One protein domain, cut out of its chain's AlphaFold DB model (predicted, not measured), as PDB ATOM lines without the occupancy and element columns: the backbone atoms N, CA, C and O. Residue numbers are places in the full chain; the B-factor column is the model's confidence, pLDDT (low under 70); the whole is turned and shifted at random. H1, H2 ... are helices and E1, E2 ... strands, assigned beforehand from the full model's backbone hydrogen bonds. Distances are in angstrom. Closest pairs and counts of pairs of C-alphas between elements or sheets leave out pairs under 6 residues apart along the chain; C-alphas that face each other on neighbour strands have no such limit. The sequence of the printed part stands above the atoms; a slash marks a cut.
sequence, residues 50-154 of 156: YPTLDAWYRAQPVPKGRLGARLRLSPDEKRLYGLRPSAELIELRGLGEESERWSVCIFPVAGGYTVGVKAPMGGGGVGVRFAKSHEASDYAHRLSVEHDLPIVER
ATOM      1  N   TYR A  50     257.217 106.238   7.531       67.56
ATOM      2  CA  TYR A  50     258.545 105.820   7.113       67.56
ATOM      3  C   TYR A  50     259.575 106.602   7.932       67.56
ATOM      4  O   TYR A  50     259.440 107.818   8.069       67.56
ATOM      5  N   PRO A  51     260.612 105.937   8.465       73.56
ATOM      6  CA  PRO A  51     261.577 106.588   9.347       73.56
ATOM      7  C   PRO A  51     262.381 107.678   8.633       73.56
ATOM      8  O   PRO A  51     262.888 108.584   9.282       73.56
ATOM      9  N   THR A  52     262.494 107.597   7.304       82.06
ATOM     10  CA  THR A  52     263.269 108.528   6.481       82.06
ATOM     11  C   THR A  52     262.567 108.801   5.152       82.06
ATOM     12  O   THR A  52     261.753 108.002   4.672       82.06
ATOM     13  N   LEU A  53     262.921 109.921   4.518       84.12
ATOM     14  CA  LEU A  53     262.395 110.306   3.206       84.12
ATOM     15  C   LEU A  53     262.737 109.271   2.115       84.12
ATOM     16  O   LEU A  53     261.916 108.998   1.239       84.12
ATOM     17  N   ASP A  54     263.929 108.668   2.174       81.50
ATOM     18  CA  ASP A  54     264.344 107.603   1.248       81.50
ATOM     19  C   ASP A  54     263.526 106.318   1.452       81.50
ATOM     20  O   ASP A  54     263.073 105.721   0.473       81.50
ATOM     21  N   ALA A  55     263.245 105.938   2.705       79.31
ATOM     22  CA  ALA A  55     262.374 104.801   3.003       79.31
ATOM     23  C   ALA A  55     260.950 105.022   2.462       79.31
ATOM     24  O   ALA A  55     260.386 104.120   1.839       79.31
ATOM     25  N   TRP A  56     260.411 106.238   2.613       84.88
ATOM     26  CA  TRP A  56     259.134 106.620   2.005       84.88
ATOM     27  C   TRP A  56     259.158 106.482   0.485       84.88
ATOM     28  O   TRP A  56     258.236 105.893  -0.081       84.88
ATOM     29  N   TYR A  57     260.206 106.985  -0.178       83.06
ATOM     30  CA  TYR A  57     260.328 106.928  -1.637       83.06
ATOM     31  C   TYR A  57     260.399 105.486  -2.149       83.06
ATOM     32  O   TYR A  57     259.750 105.153  -3.137       83.06
ATOM     33  N   ARG A  58     261.136 104.605  -1.466       77.06
ATOM     34  CA  ARG A  58     261.293 103.194  -1.871       77.06
ATOM     35  C   ARG A  58     260.032 102.368  -1.723       77.06
ATOM     36  O   ARG A  58     259.855 101.404  -2.460       77.06
ATOM     37  N   ALA A  59     259.185 102.729  -0.772       77.81
ATOM     38  CA  ALA A  59     257.899 102.082  -0.596       77.81
ATOM     39  C   ALA A  59     256.855 102.553  -1.617       77.81
ATOM     40  O   ALA A  59     255.809 101.918  -1.762       77.81
ATOM     41  N   GLN A  60     257.127 103.641  -2.347       74.19
ATOM     42  CA  GLN A  60     256.259 104.046  -3.441       74.19
ATOM     43  C   GLN A  60     256.365 103.030  -4.589       74.19
ATOM     44  O   GLN A  60     257.472 102.635  -4.967       74.19
ATOM     45  N   PRO A  61     255.246 102.657  -5.231       62.84
ATOM     46  CA  PRO A  61     255.247 101.816  -6.422       62.84
ATOM     47  C   PRO A  61     255.686 102.632  -7.651       62.84
ATOM     48  O   PRO A  61     254.931 102.775  -8.610       62.84
ATOM     49  N   VAL A  62     256.881 103.235  -7.621       62.19
ATOM     50  CA  VAL A  62     257.428 104.037  -8.726       62.19
ATOM     51  C   VAL A  62     257.940 103.074  -9.798       62.19
ATOM     52  O   VAL A  62     258.979 102.434  -9.597       62.19
ATOM     53  N   PRO A  63     257.255 102.943 -10.951       56.59
ATOM     54  CA  PRO A  63     257.660 101.993 -11.974       56.59
ATOM     55  C   PRO A  63     259.041 102.359 -12.523       56.59
ATOM     56  O   PRO A  63     259.373 103.539 -12.692       56.59
ATOM     57  N   LYS A  64     259.853 101.346 -12.839       54.31
ATOM     58  CA  LYS A  64     261.091 101.544 -13.604       54.31
ATOM     59  C   LYS A  64     260.729 102.207 -14.943       54.31
ATOM     60  O   LYS A  64     259.863 101.710 -15.653       54.31
ATOM     61  N   GLY A  65     261.358 103.340 -15.266       49.91
ATOM     62  CA  GLY A  65     261.234 103.991 -16.581       49.91
ATOM     63  C   GLY A  65     260.236 105.152 -16.704       49.91
ATOM     64  O   GLY A  65     260.225 105.806 -17.743       49.91
ATOM     65  N   ARG A  66     259.444 105.486 -15.673       53.25
ATOM     66  CA  ARG A  66     258.729 106.777 -15.650       53.25
ATOM     67  C   ARG A  66     259.614 107.846 -15.020       53.25
ATOM     68  O   ARG A  66     259.603 107.999 -13.806       53.25
ATOM     69  N   LEU A  67     260.348 108.587 -15.848       50.41
ATOM     70  CA  LEU A  67     260.968 109.844 -15.428       50.41
ATOM     71  C   LEU A  67     259.860 110.810 -14.981       50.41
ATOM     72  O   LEU A  67     258.965 111.135 -15.762       50.41
ATOM     73  N   GLY A  68     259.908 111.260 -13.728       51.16
ATOM     74  CA  GLY A  68     259.047 112.348 -13.261       51.16
ATOM     75  C   GLY A  68     257.700 111.917 -12.687       51.16
ATOM     76  O   GLY A  68     256.718 112.655 -12.818       51.16
ATOM     77  N   ALA A  69     257.632 110.771 -11.997       56.09
ATOM     78  CA  ALA A  69     256.559 110.593 -11.020       56.09
ATOM     79  C   ALA A  69     256.562 111.825 -10.099       56.09
ATOM     80  O   ALA A  69     257.582 112.150  -9.495       56.09
ATOM     81  N   ARG A  70     255.448 112.568 -10.052       61.97
ATOM     82  CA  ARG A  70     255.319 113.746  -9.185       61.97
ATOM     83  C   ARG A  70     255.355 113.274  -7.733       61.97
ATOM     84  O   ARG A  70     254.311 112.990  -7.156       61.97
ATOM     85  N   LEU A  71     256.556 113.196  -7.167       78.25
ATOM     86  CA  LEU A  71     256.784 112.961  -5.750       78.25
ATOM     87  C   LEU A  71     256.212 114.163  -5.003       78.25
ATOM     88  O   LEU A  71     256.744 115.272  -5.055       78.25
ATOM     89  N   ARG A  72     255.054 113.970  -4.382       80.44
ATOM     90  CA  ARG A  72     254.363 115.009  -3.629       80.44
ATOM     91  C   ARG A  72     254.183 114.518  -2.212       80.44
ATOM     92  O   ARG A  72     253.652 113.439  -1.999       80.44
ATOM     93  N   LEU A  73     254.611 115.360  -1.287       79.38
ATOM     94  CA  LEU A  73     254.310 115.231   0.125       79.38
ATOM     95  C   LEU A  73     253.291 116.297   0.500       79.38
ATOM     96  O   LEU A  73     253.390 117.448   0.048       79.38
ATOM     97  N   SER A  74     252.341 115.916   1.340       81.81
ATOM     98  CA  SER A  74     251.503 116.847   2.083       81.81
ATOM     99  C   SER A  74     252.360 117.755   2.981       81.81
ATOM    100  O   SER A  74     253.511 117.429   3.293       81.81
ATOM    101  N   PRO A  75     251.841 118.917   3.413       81.38
ATOM    102  CA  PRO A  75     252.560 119.794   4.336       81.38
ATOM    103  C   PRO A  75     253.007 119.095   5.627       81.38
ATOM    104  O   PRO A  75     254.098 119.384   6.116       81.38
ATOM    105  N   ASP A  76     252.211 118.164   6.151       80.44
ATOM    106  CA  ASP A  76     252.533 117.449   7.388       80.44
ATOM    107  C   ASP A  76     253.628 116.400   7.181       80.44
ATOM    108  O   ASP A  76     254.564 116.334   7.975       80.44
ATOM    109  N   GLU A  77     253.616 115.673   6.061       81.50
ATOM    110  CA  GLU A  77     254.734 114.793   5.699       81.50
ATOM    111  C   GLU A  77     256.027 115.588   5.466       81.50
ATOM    112  O   GLU A  77     257.108 115.156   5.858       81.50
ATOM    113  N   LYS A  78     255.946 116.789   4.875       84.12
ATOM    114  CA  LYS A  78     257.125 117.659   4.746       84.12
ATOM    115  C   LYS A  78     257.681 118.041   6.113       84.12
ATOM    116  O   LYS A  78     258.891 117.957   6.301       84.12
ATOM    117  N   ARG A  79     256.823 118.406   7.072       82.94
ATOM    118  CA  ARG A  79     257.245 118.705   8.450       82.94
ATOM    119  C   ARG A  79     257.897 117.495   9.118       82.94
ATOM    120  O   ARG A  79     258.939 117.673   9.740       82.94
ATOM    121  N   LEU A  80     257.341 116.294   8.936       82.31
ATOM    122  CA  LEU A  80     257.892 115.046   9.481       82.31
ATOM    123  C   LEU A  80     259.351 114.826   9.053       82.31
ATOM    124  O   LEU A  80     260.189 114.486   9.879       82.31
ATOM    125  N   TYR A  81     259.675 115.094   7.785       82.50
ATOM    126  CA  TYR A  81     261.039 114.936   7.262       82.50
ATOM    127  C   TYR A  81     261.924 116.188   7.423       82.50
ATOM    128  O   TYR A  81     263.051 116.230   6.911       82.50
ATOM    129  N   GLY A  82     261.442 117.219   8.128       83.38
ATOM    130  CA  GLY A  82     262.159 118.481   8.334       83.38
ATOM    131  C   GLY A  82     262.294 119.333   7.066       83.38
ATOM    132  O   GLY A  82     263.250 120.091   6.922       83.38
ATOM    133  N   LEU A  83     261.367 119.190   6.117       85.56
ATOM    134  CA  LEU A  83     261.352 119.922   4.855       85.56
ATOM    135  C   LEU A  83     260.511 121.194   4.954       85.56
ATOM    136  O   LEU A  83     259.446 121.233   5.572       85.56
ATOM    137  N   ARG A  84     260.946 122.236   4.240       84.88
ATOM    138  CA  ARG A  84     260.137 123.447   4.051       84.88
ATOM    139  C   ARG A  84     258.836 123.125   3.294       84.88
ATOM    140  O   ARG A  84     258.854 122.277   2.401       84.88
ATOM    141  N   PRO A  85     257.725 123.845   3.532       83.00
ATOM    142  CA  PRO A  85     256.464 123.612   2.819       83.00
ATOM    143  C   PRO A  85     256.581 123.708   1.289       83.00
ATOM    144  O   PRO A  85     255.918 122.967   0.565       83.00
ATOM    145  N   SER A  86     257.473 124.566   0.790       82.06
ATOM    146  CA  SER A  86     257.774 124.739  -0.636       82.06
ATOM    147  C   SER A  86     258.796 123.738  -1.192       82.06
ATOM    148  O   SER A  86     259.220 123.883  -2.332       82.06
ATOM    149  N   ALA A  87     259.225 122.736  -0.416       85.75
ATOM    150  CA  ALA A  87     260.214 121.765  -0.872       85.75
ATOM    151  C   ALA A  87     259.688 120.996  -2.086       85.75
ATOM    152  O   ALA A  87     258.586 120.437  -2.044       85.75
ATOM    153  N   GLU A  88     260.485 120.970  -3.146       88.38
ATOM    154  CA  GLU A  88     260.231 120.170  -4.337       88.38
ATOM    155  C   GLU A  88     261.040 118.882  -4.245       88.38
ATOM    156  O   GLU A  88     262.237 118.923  -3.947       88.38
ATOM    157  N   LEU A  89     260.377 117.752  -4.491       88.75
ATOM    158  CA  LEU A  89     261.011 116.443  -4.525       88.75
ATOM    159  C   LEU A  89     261.332 116.046  -5.961       88.75
ATOM    160  O   LEU A  89     260.495 116.183  -6.855       88.75
ATOM    161  N   ILE A  90     262.530 115.515  -6.155       87.00
ATOM    162  CA  ILE A  90     263.078 115.107  -7.443       87.00
ATOM    163  C   ILE A  90     263.482 113.639  -7.349       87.00
ATOM    164  O   ILE A  90     264.142 113.227  -6.400       87.00
ATOM    165  N   GLU A  91     263.101 112.839  -8.337       86.69
ATOM    166  CA  GLU A  91     263.610 111.477  -8.468       86.69
ATOM    167  C   GLU A  91     265.070 111.511  -8.940       86.69
ATOM    168  O   GLU A  91     265.370 112.139  -9.947       86.69
ATOM    169  N   LEU A  92     265.971 110.817  -8.239       85.50
ATOM    170  CA  LEU A  92     267.418 110.808  -8.516       85.50
ATOM    171  C   LEU A  92     267.855 109.752  -9.546       85.50
ATOM    172  O   LEU A  92     269.052 109.575  -9.818       85.50
ATOM    173  N   ARG A  93     266.905 108.996 -10.103       81.62
ATOM    174  CA  ARG A  93     267.182 108.004 -11.145       81.62
ATOM    175  C   ARG A  93     267.645 108.726 -12.413       81.62
ATOM    176  O   ARG A  93     266.982 109.647 -12.871       81.62
ATOM    177  N   GLY A  94     268.786 108.315 -12.965       77.00
ATOM    178  CA  GLY A  94     269.380 108.946 -14.152       77.00
ATOM    179  C   GLY A  94     270.069 110.300 -13.917       77.00
ATOM    180  O   GLY A  94     270.572 110.876 -14.872       77.00
ATOM    181  N   LEU A  95     270.126 110.810 -12.679       80.56
ATOM    182  CA  LEU A  95     270.897 112.015 -12.338       80.56
ATOM    183  C   LEU A  95     272.338 111.671 -11.953       80.56
ATOM    184  O   LEU A  95     272.552 110.976 -10.955       80.56
ATOM    185  N   GLY A  96     273.301 112.193 -12.713       77.44
ATOM    186  CA  GLY A  96     274.734 111.954 -12.533       77.44
ATOM    187  C   GLY A  96     275.145 110.489 -12.694       77.44
ATOM    188  O   GLY A  96     274.326 109.611 -12.975       77.44
ATOM    189  N   GLU A  97     276.436 110.232 -12.500       79.69
ATOM    190  CA  GLU A  97     277.014 108.897 -12.652       79.69
ATOM    191  C   GLU A  97     276.443 107.880 -11.657       79.69
ATOM    192  O   GLU A  97     276.084 108.193 -10.512       79.69
ATOM    193  N   GLU A  98     276.377 106.626 -12.098       77.38
ATOM    194  CA  GLU A  98     276.004 105.516 -11.236       77.38
ATOM    195  C   GLU A  98     277.138 105.194 -10.257       77.38
ATOM    196  O   GLU A  98     278.316 105.180 -10.601       77.38
ATOM    197  N   SER A  99     276.766 104.959  -9.002       73.69
ATOM    198  CA  SER A  99     277.682 104.590  -7.923       73.69
ATOM    199  C   SER A  99     277.466 103.127  -7.560       73.69
ATOM    200  O   SER A  99     276.330 102.652  -7.569       73.69
ATOM    201  N   GLU A 100     278.525 102.419  -7.175       80.62
ATOM    202  CA  GLU A 100     278.420 101.071  -6.590       80.62
ATOM    203  C   GLU A 100     277.908 101.083  -5.150       80.62
ATOM    204  O   GLU A 100     277.515 100.051  -4.609       80.62
ATOM    205  N   ARG A 101     277.899 102.257  -4.513       84.00
ATOM    206  CA  ARG A 101     277.558 102.420  -3.102       84.00
ATOM    207  C   ARG A 101     276.432 103.417  -2.919       84.00
ATOM    208  O   ARG A 101     276.252 104.333  -3.721       84.00
ATOM    209  N   TRP A 102     275.726 103.241  -1.813       87.06
ATOM    210  CA  TRP A 102     274.820 104.243  -1.283       87.06
ATOM    211  C   TRP A 102     275.583 105.507  -0.920       87.06
ATOM    212  O   TRP A 102     276.660 105.448  -0.325       87.06
ATOM    213  N   SER A 103     275.017 106.649  -1.282       88.31
ATOM    214  CA  SER A 103     275.633 107.940  -1.008       88.31
ATOM    215  C   SER A 103     274.588 109.036  -0.912       88.31
ATOM    216  O   SER A 103     273.553 108.989  -1.584       88.31
ATOM    217  N   VAL A 104     274.903 110.060  -0.130       90.44
ATOM    218  CA  VAL A 104     274.232 111.354  -0.228       90.44
ATOM    219  C   VAL A 104     274.848 112.089  -1.407       90.44
ATOM    220  O   VAL A 104     276.054 112.310  -1.442       90.44
ATOM    221  N   CYS A 105     274.037 112.453  -2.389       90.62
ATOM    222  CA  CYS A 105     274.510 113.138  -3.582       90.62
ATOM    223  C   CYS A 105     274.041 114.587  -3.604       90.62
ATOM    224  O   CYS A 105     272.878 114.868  -3.305       90.62
ATOM    225  N   ILE A 106     274.941 115.479  -4.014       92.31
ATOM    226  CA  ILE A 106     274.645 116.877  -4.327       92.31
ATOM    227  C   ILE A 106     274.801 117.044  -5.840       92.31
ATOM    228  O   ILE A 106     275.901 116.879  -6.366       92.31
ATOM    229  N   PHE A 107     273.706 117.368  -6.527       90.50
ATOM    230  CA  PHE A 107     273.679 117.625  -7.966       90.50
ATOM    231  C   PHE A 107     273.445 119.119  -8.222       90.50
ATOM    232  O   PHE A 107     272.364 119.615  -7.889       90.50
ATOM    233  N   PRO A 108     274.397 119.856  -8.816       88.06
ATOM    234  CA  PRO A 108     274.129 121.187  -9.327       88.06
ATOM    235  C   PRO A 108     273.175 121.071 -10.524       88.06
ATOM    236  O   PRO A 108     273.376 120.264 -11.428       88.06
ATOM    237  N   VAL A 109     272.110 121.867 -10.519       86.81
ATOM    238  CA  VAL A 109     271.098 121.910 -11.582       86.81
ATOM    239  C   VAL A 109     270.844 123.358 -11.990       86.81
ATOM    240  O   VAL A 109     271.149 124.292 -11.248       86.81
ATOM    241  N   ALA A 110     270.246 123.576 -13.161       84.06
ATOM    242  CA  ALA A 110     269.879 124.923 -13.593       84.06
ATOM    243  C   ALA A 110     268.990 125.606 -12.536       84.06
ATOM    244  O   ALA A 110     267.872 125.159 -12.271       84.06
ATOM    245  N   GLY A 111     269.496 126.678 -11.919       83.75
ATOM    246  CA  GLY A 111     268.794 127.429 -10.875       83.75
ATOM    247  C   GLY A 111     268.864 126.824  -9.467       83.75
ATOM    248  O   GLY A 111     267.980 127.117  -8.661       83.75
ATOM    249  N   GLY A 112     269.846 125.967  -9.161       90.56
ATOM    250  CA  GLY A 112     270.109 125.542  -7.785       90.56
ATOM    251  C   GLY A 112     270.805 124.188  -7.655       90.56
ATOM    252  O   GLY A 112     271.696 123.842  -8.425       90.56
ATOM    253  N   TYR A 113     270.383 123.426  -6.652       91.38
ATOM    254  CA  TYR A 113     270.973 122.154  -6.254       91.38
ATOM    255  C   TYR A 113     269.873 121.151  -5.916       91.38
ATOM    256  O   TYR A 113     268.853 121.515  -5.331       91.38
ATOM    257  N   THR A 114     270.095 119.884  -6.234       91.94
ATOM    258  CA  THR A 114     269.263 118.768  -5.780       91.94
ATOM    259  C   THR A 114     270.093 117.898  -4.852       91.94
ATOM    260  O   THR A 114     271.181 117.468  -5.230       91.94
ATOM    261  N   VAL A 115     269.581 117.624  -3.652       92.62
ATOM    262  CA  VAL A 115     270.302 116.847  -2.635       92.62
ATOM    263  C   VAL A 115     269.456 115.695  -2.126       92.62
ATOM    264  O   VAL A 115     268.312 115.909  -1.728       92.62
ATOM    265  N   GLY A 116     270.005 114.482  -2.095       92.06
ATOM    266  CA  GLY A 116     269.300 113.324  -1.550       92.06
ATOM    267  C   GLY A 116     270.120 112.043  -1.512       92.06
ATOM    268  O   GLY A 116     271.270 112.015  -1.943       92.06
ATOM    269  N   VAL A 117     269.512 110.976  -0.994       90.31
ATOM    270  CA  VAL A 117     270.129 109.646  -0.925       90.31
ATOM    271  C   VAL A 117     269.914 108.928  -2.253       90.31
ATOM    272  O   VAL A 117     268.777 108.705  -2.674       90.31
ATOM    273  N   LYS A 118     271.011 108.565  -2.923       88.56
ATOM    274  CA  LYS A 118     270.988 107.810  -4.179       88.56
ATOM    275  C   LYS A 118     271.356 106.353  -3.910       88.56
ATOM    276  O   LYS A 118     272.379 106.062  -3.289       88.56
ATOM    277  N   ALA A 119     270.519 105.441  -4.399       85.88
ATOM    278  CA  ALA A 119     270.824 104.018  -4.394       85.88
ATOM    279  C   ALA A 119     271.903 103.668  -5.430       85.88
ATOM    280  O   ALA A 119     272.005 104.329  -6.471       85.88
ATOM    281  N   PRO A 120     272.663 102.591  -5.181       83.44
ATOM    282  CA  PRO A 120     273.658 102.109  -6.122       83.44
ATOM    283  C   PRO A 120     273.027 101.628  -7.437       83.44
ATOM    284  O   PRO A 120     271.832 101.319  -7.484       83.44
ATOM    285  N   MET A 121     273.840 101.549  -8.494       78.69
ATOM    286  CA  MET A 121     273.486 100.933  -9.789       78.69
ATOM    287  C   MET A 121     272.176 101.465 -10.393       78.69
ATOM    288  O   MET A 121     271.296 100.703 -10.796       78.69
ATOM    289  N   GLY A 122     271.973 102.784 -10.337       70.00
ATOM    290  CA  GLY A 122     270.773 103.404 -10.905       70.00
ATOM    291  C   GLY A 122     269.468 103.056 -10.171       70.00
ATOM    292  O   GLY A 122     268.383 103.347 -10.681       70.00
ATOM    293  N   GLY A 123     269.541 102.497  -8.953       73.31
ATOM    294  CA  GLY A 123     268.388 102.069  -8.147       73.31
ATOM    295  C   GLY A 123     267.402 103.183  -7.763       73.31
ATOM    296  O   GLY A 123     266.335 102.903  -7.219       73.31
ATOM    297  N   GLY A 124     267.719 104.436  -8.092       80.44
ATOM    298  CA  GLY A 124     266.880 105.609  -7.872       80.44
ATOM    299  C   GLY A 124     267.180 106.299  -6.549       80.44
ATOM    300  O   GLY A 124     268.271 106.171  -5.994       80.44
ATOM    301  N   GLY A 125     266.215 107.072  -6.072       85.50
ATOM    302  CA  GLY A 125     266.319 107.851  -4.846       85.50
ATOM    303  C   GLY A 125     265.446 109.090  -4.927       85.50
ATOM    304  O   GLY A 125     264.911 109.423  -5.989       85.50
ATOM    305  N   VAL A 126     265.342 109.792  -3.810       88.50
ATOM    306  CA  VAL A 126     264.616 111.055  -3.714       88.50
ATOM    307  C   VAL A 126     265.562 112.151  -3.259       88.50
ATOM    308  O   VAL A 126     266.283 112.013  -2.273       88.50
ATOM    309  N   GLY A 127     265.561 113.243  -4.011       90.69
ATOM    310  CA  GLY A 127     266.263 114.470  -3.696       90.69
ATOM    311  C   GLY A 127     265.302 115.609  -3.424       90.69
ATOM    312  O   GLY A 127     264.158 115.607  -3.872       90.69
ATOM    313  N   VAL A 128     265.791 116.601  -2.697       92.00
ATOM    314  CA  VAL A 128     265.100 117.852  -2.408       92.00
ATOM    315  C   VAL A 128     265.821 118.977  -3.134       92.00
ATOM    316  O   VAL A 128     267.053 119.036  -3.132       92.00
ATOM    317  N   ARG A 129     265.052 119.870  -3.759       91.81
ATOM    318  CA  ARG A 129     265.598 121.025  -4.473       91.81
ATOM    319  C   ARG A 129     265.845 122.215  -3.545       91.81
ATOM    320  O   ARG A 129     264.947 122.675  -2.829       91.81
ATOM    321  N   PHE A 130     267.035 122.789  -3.663       91.25
ATOM    322  CA  PHE A 130     267.501 123.989  -2.982       91.25
ATOM    323  C   PHE A 130     267.939 125.040  -3.997       91.25
ATOM    324  O   PHE A 130     268.491 124.712  -5.040       91.25
ATOM    325  N   ALA A 131     267.690 126.314  -3.699       90.62
ATOM    326  CA  ALA A 131     268.138 127.413  -4.558       90.62
ATOM    327  C   ALA A 131     269.560 127.864  -4.198       90.62
ATOM    328  O   ALA A 131     270.307 128.319  -5.059       90.62
ATOM    329  N   LYS A 132     269.932 127.738  -2.920       89.56
ATOM    330  CA  LYS A 132     271.201 128.221  -2.375       89.56
ATOM    331  C   LYS A 132     272.111 127.048  -2.027       89.56
ATOM    332  O   LYS A 132     271.639 126.040  -1.507       89.56
ATOM    333  N   SER A 133     273.409 127.213  -2.270       88.56
ATOM    334  CA  SER A 133     274.420 126.179  -2.024       88.56
ATOM    335  C   SER A 133     274.543 125.808  -0.548       88.56
ATOM    336  O   SER A 133     274.561 124.628  -0.233       88.56
ATOM    337  N   HIS A 134     274.549 126.782   0.367       88.25
ATOM    338  CA  HIS A 134     274.661 126.493   1.802       88.25
ATOM    339  C   HIS A 134     273.473 125.677   2.331       88.25
ATOM    340  O   HIS A 134     273.685 124.717   3.059       88.25
ATOM    341  N   GLU A 135     272.239 125.976   1.896       90.62
ATOM    342  CA  GLU A 135     271.055 125.178   2.266       90.62
ATOM    343  C   GLU A 135     271.192 123.726   1.775       90.62
ATOM    344  O   GLU A 135     270.801 122.788   2.468       90.62
ATOM    345  N   ALA A 136     271.766 123.540   0.582       89.75
ATOM    346  CA  ALA A 136     272.033 122.228   0.011       89.75
ATOM    347  C   ALA A 136     273.112 121.469   0.807       89.75
ATOM    348  O   ALA A 136     272.923 120.294   1.124       89.75
ATOM    349  N   SER A 137     274.212 122.136   1.166       89.50
ATOM    350  CA  SER A 137     275.301 121.563   1.965       89.50
ATOM    351  C   SER A 137     274.847 121.179   3.375       89.50
ATOM    352  O   SER A 137     275.122 120.062   3.813       89.50
ATOM    353  N   ASP A 138     274.095 122.046   4.057       91.06
ATOM    354  CA  ASP A 138     273.546 121.768   5.391       91.06
ATOM    355  C   ASP A 138     272.617 120.549   5.358       91.06
ATOM    356  O   ASP A 138     272.690 119.654   6.206       91.06
ATOM    357  N   TYR A 139     271.768 120.474   4.331       91.44
ATOM    358  CA  TYR A 139     270.872 119.342   4.137       91.44
ATOM    359  C   TYR A 139     271.625 118.042   3.819       91.44
ATOM    360  O   TYR A 139     271.280 116.988   4.358       91.44
ATOM    361  N   ALA A 140     272.673 118.103   2.992       90.75
ATOM    362  CA  ALA A 140     273.523 116.954   2.688       90.75
ATOM    363  C   ALA A 140     274.229 116.428   3.942       90.75
ATOM    364  O   ALA A 140     274.242 115.221   4.185       90.75
ATOM    365  N   HIS A 141     274.760 117.332   4.768       90.25
ATOM    366  CA  HIS A 141     275.392 116.977   6.031       90.25
ATOM    367  C   HIS A 141     274.401 116.303   6.983       90.25
ATOM    368  O   HIS A 141     274.715 115.270   7.574       90.25
ATOM    369  N   ARG A 142     273.171 116.826   7.087       89.94
ATOM    370  CA  ARG A 142     272.109 116.193   7.880       89.94
ATOM    371  C   ARG A 142     271.834 114.761   7.423       89.94
ATOM    372  O   ARG A 142     271.835 113.863   8.256       89.94
ATOM    373  N   LEU A 143     271.648 114.544   6.117       87.88
ATOM    374  CA  LEU A 143     271.402 113.205   5.569       87.88
ATOM    375  C   LEU A 143     272.590 112.260   5.780       87.88
ATOM    376  O   LEU A 143     272.391 111.082   6.055       87.88
ATOM    377  N   SER A 144     273.818 112.766   5.660       87.38
ATOM    378  CA  SER A 144     275.027 111.966   5.877       87.38
ATOM    379  C   SER A 144     275.080 111.431   7.305       87.38
ATOM    380  O   SER A 144     275.312 110.242   7.497       87.38
ATOM    381  N   VAL A 145     274.765 112.277   8.290       87.81
ATOM    382  CA  VAL A 145     274.694 111.892   9.708       87.81
ATOM    383  C   VAL A 145     273.501 110.974   9.997       87.81
ATOM    384  O   VAL A 145     273.629 110.033  10.775       87.81
ATOM    385  N   GLU A 146     272.339 111.238   9.394       84.12
ATOM    386  CA  GLU A 146     271.114 110.448   9.588       84.12
ATOM    387  C   GLU A 146     271.264 109.012   9.071       84.12
ATOM    388  O   GLU A 146     270.811 108.071   9.721       84.12
ATOM    389  N   HIS A 147     271.919 108.850   7.920       79.88
ATOM    390  CA  HIS A 147     272.031 107.571   7.223       79.88
ATOM    391  C   HIS A 147     273.400 106.892   7.352       79.88
ATOM    392  O   HIS A 147     273.544 105.776   6.862       79.88
ATOM    393  N   ASP A 148     274.385 107.547   7.973       86.81
ATOM    394  CA  ASP A 148     275.790 107.109   8.000       86.81
ATOM    395  C   ASP A 148     276.345 106.849   6.584       86.81
ATOM    396  O   ASP A 148     276.924 105.809   6.272       86.81
ATOM    397  N   LEU A 149     276.093 107.800   5.676       88.44
ATOM    398  CA  LEU A 149     276.454 107.692   4.260       88.44
ATOM    399  C   LEU A 149     277.447 108.778   3.841       88.44
ATOM    400  O   LEU A 149     277.321 109.928   4.273       88.44
ATOM    401  N   PRO A 150     278.389 108.469   2.931       88.50
ATOM    402  CA  PRO A 150     279.313 109.464   2.409       88.50
ATOM    403  C   PRO A 150     278.586 110.497   1.540       88.50
ATOM    404  O   PRO A 150     277.665 110.160   0.787       88.50
ATOM    405  N   ILE A 151     279.042 111.750   1.616       89.88
ATOM    406  CA  ILE A 151     278.616 112.823   0.713       89.88
ATOM    407  C   ILE A 151     279.465 112.765  -0.553       89.88
ATOM    408  O   ILE A 151     280.692 112.697  -0.487       89.88
ATOM    409  N   VAL A 152     278.807 112.815  -1.706       84.88
ATOM    410  CA  VAL A 152     279.451 112.865  -3.016       84.88
ATOM    411  C   VAL A 152     278.877 114.034  -3.806       84.88
ATOM    412  O   VAL A 152     277.696 114.042  -4.164       84.88
ATOM    413  N   GLU A 153     279.719 115.021  -4.095       79.62
ATOM    414  CA  GLU A 153     279.387 116.072  -5.054       79.62
ATOM    415  C   GLU A 153     279.488 115.500  -6.468       79.62
ATOM    416  O   GLU A 153     280.505 114.922  -6.856       79.62
ATOM    417  N   ARG A 154     278.399 115.600  -7.231       71.94
ATOM    418  CA  ARG A 154     278.308 115.062  -8.587       71.94
ATOM    419  C   ARG A 154     278.083 116.219  -9.536       71.94
ATOM    420  O   ARG A 154     276.996 116.780  -9.558       71.94
TER     421      ARG A 154
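Overview. This is residues 50 to 154 of the 156 residues of an uncharacterized protein of Sphingomonas pseudosanguinis (UniProt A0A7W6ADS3). A strongly twisted sheet of five strands has its long helix, H3, packed along one face over E3 and E2, while the short helix H1 sits on the same face over E4. The short helix H2 lies off the sheet, and a long stretch without a named element, residues 60 to 74, runs round the outside between H1 and H2. The printed part has 105 residues, with three named helices and five named strands in the order H1, H2, E1, E2, E3, E4, H3, E5; the sheet runs E1, E4, E3, E2, E5 and is mixed. The class is mixed, helices and strands, and the whole is compact, with a radius of gyration of the C-alphas of 12.5 A and spans of 32 by 30 by 28 A.

Along the chain. H1 is residues 53 to 59, 10.1 A long, with C-alpha 53 at (262.395, 110.306, 3.206). H2 is residues 75 to 80, 8.8 A, and E1 is residues 89 to 91, 6.9 A. E2, residues 103 to 109, and E3, residues 112 to 118, are each 18.1 A long. E4 is residues 125 to 130, 16.3 A. H3, residues 133 to 147, measures 20.9 A and begins at C-alpha 133, (274.420, 126.179, -2.024). E5 is residues 151 to 153, 6.7 A, ending at C-alpha 153, (279.387, 116.072, -5.054).

Arrangement. E2, E3 and E4 form a meander, each strand the antiparallel neighbour of the one before, through the hairpins E2 and E3, and E3 and E4. N 107 and O 114 are 2.8 A apart, as are N 128 and O 115. E1 is antiparallel to E4, with N 90 and O 127 at 2.8 A; E1 to E4 make a Greek key, a meander whose last strand pairs with the strand before it. Edge strand E5 is parallel to E2, with N 152 and O 104 at 2.8 A. E4, H3 and E5 are a split strand-helix-strand unit, two strands running the same way with E3 and E2 between them, and its crossover is right-handed. H3 has a height over the sheet of 8.0 A and runs along the strands, at 5 degrees to E3 on the local plane; the closest C-alphas of the two, Val 115 and Ala 140, are 6.2 A apart. H1, at a height of 8.8 A, runs slantwise to the strands, at 36 degrees to E4 on the local plane; its closest C-alpha to E4 is that of Asp 54, 6.1 A from Val 126. These helices on one face make two layers with the sheet. H1 and H3 are apart, and H2 is not on the sheet. In H1, H2 and H3 every O i to N i+4 pair is within hydrogen-bond range.

Size, cuts and confidence. The two C-alphas farthest apart, of Pro 75 and Glu 100, are 33.7 A apart. The printed part has no cut. The long links are H1 to H2 and E1 to E2. Mean pLDDT of the printed part is 81.9; residue 50 and residues 61 to 70 are under 70.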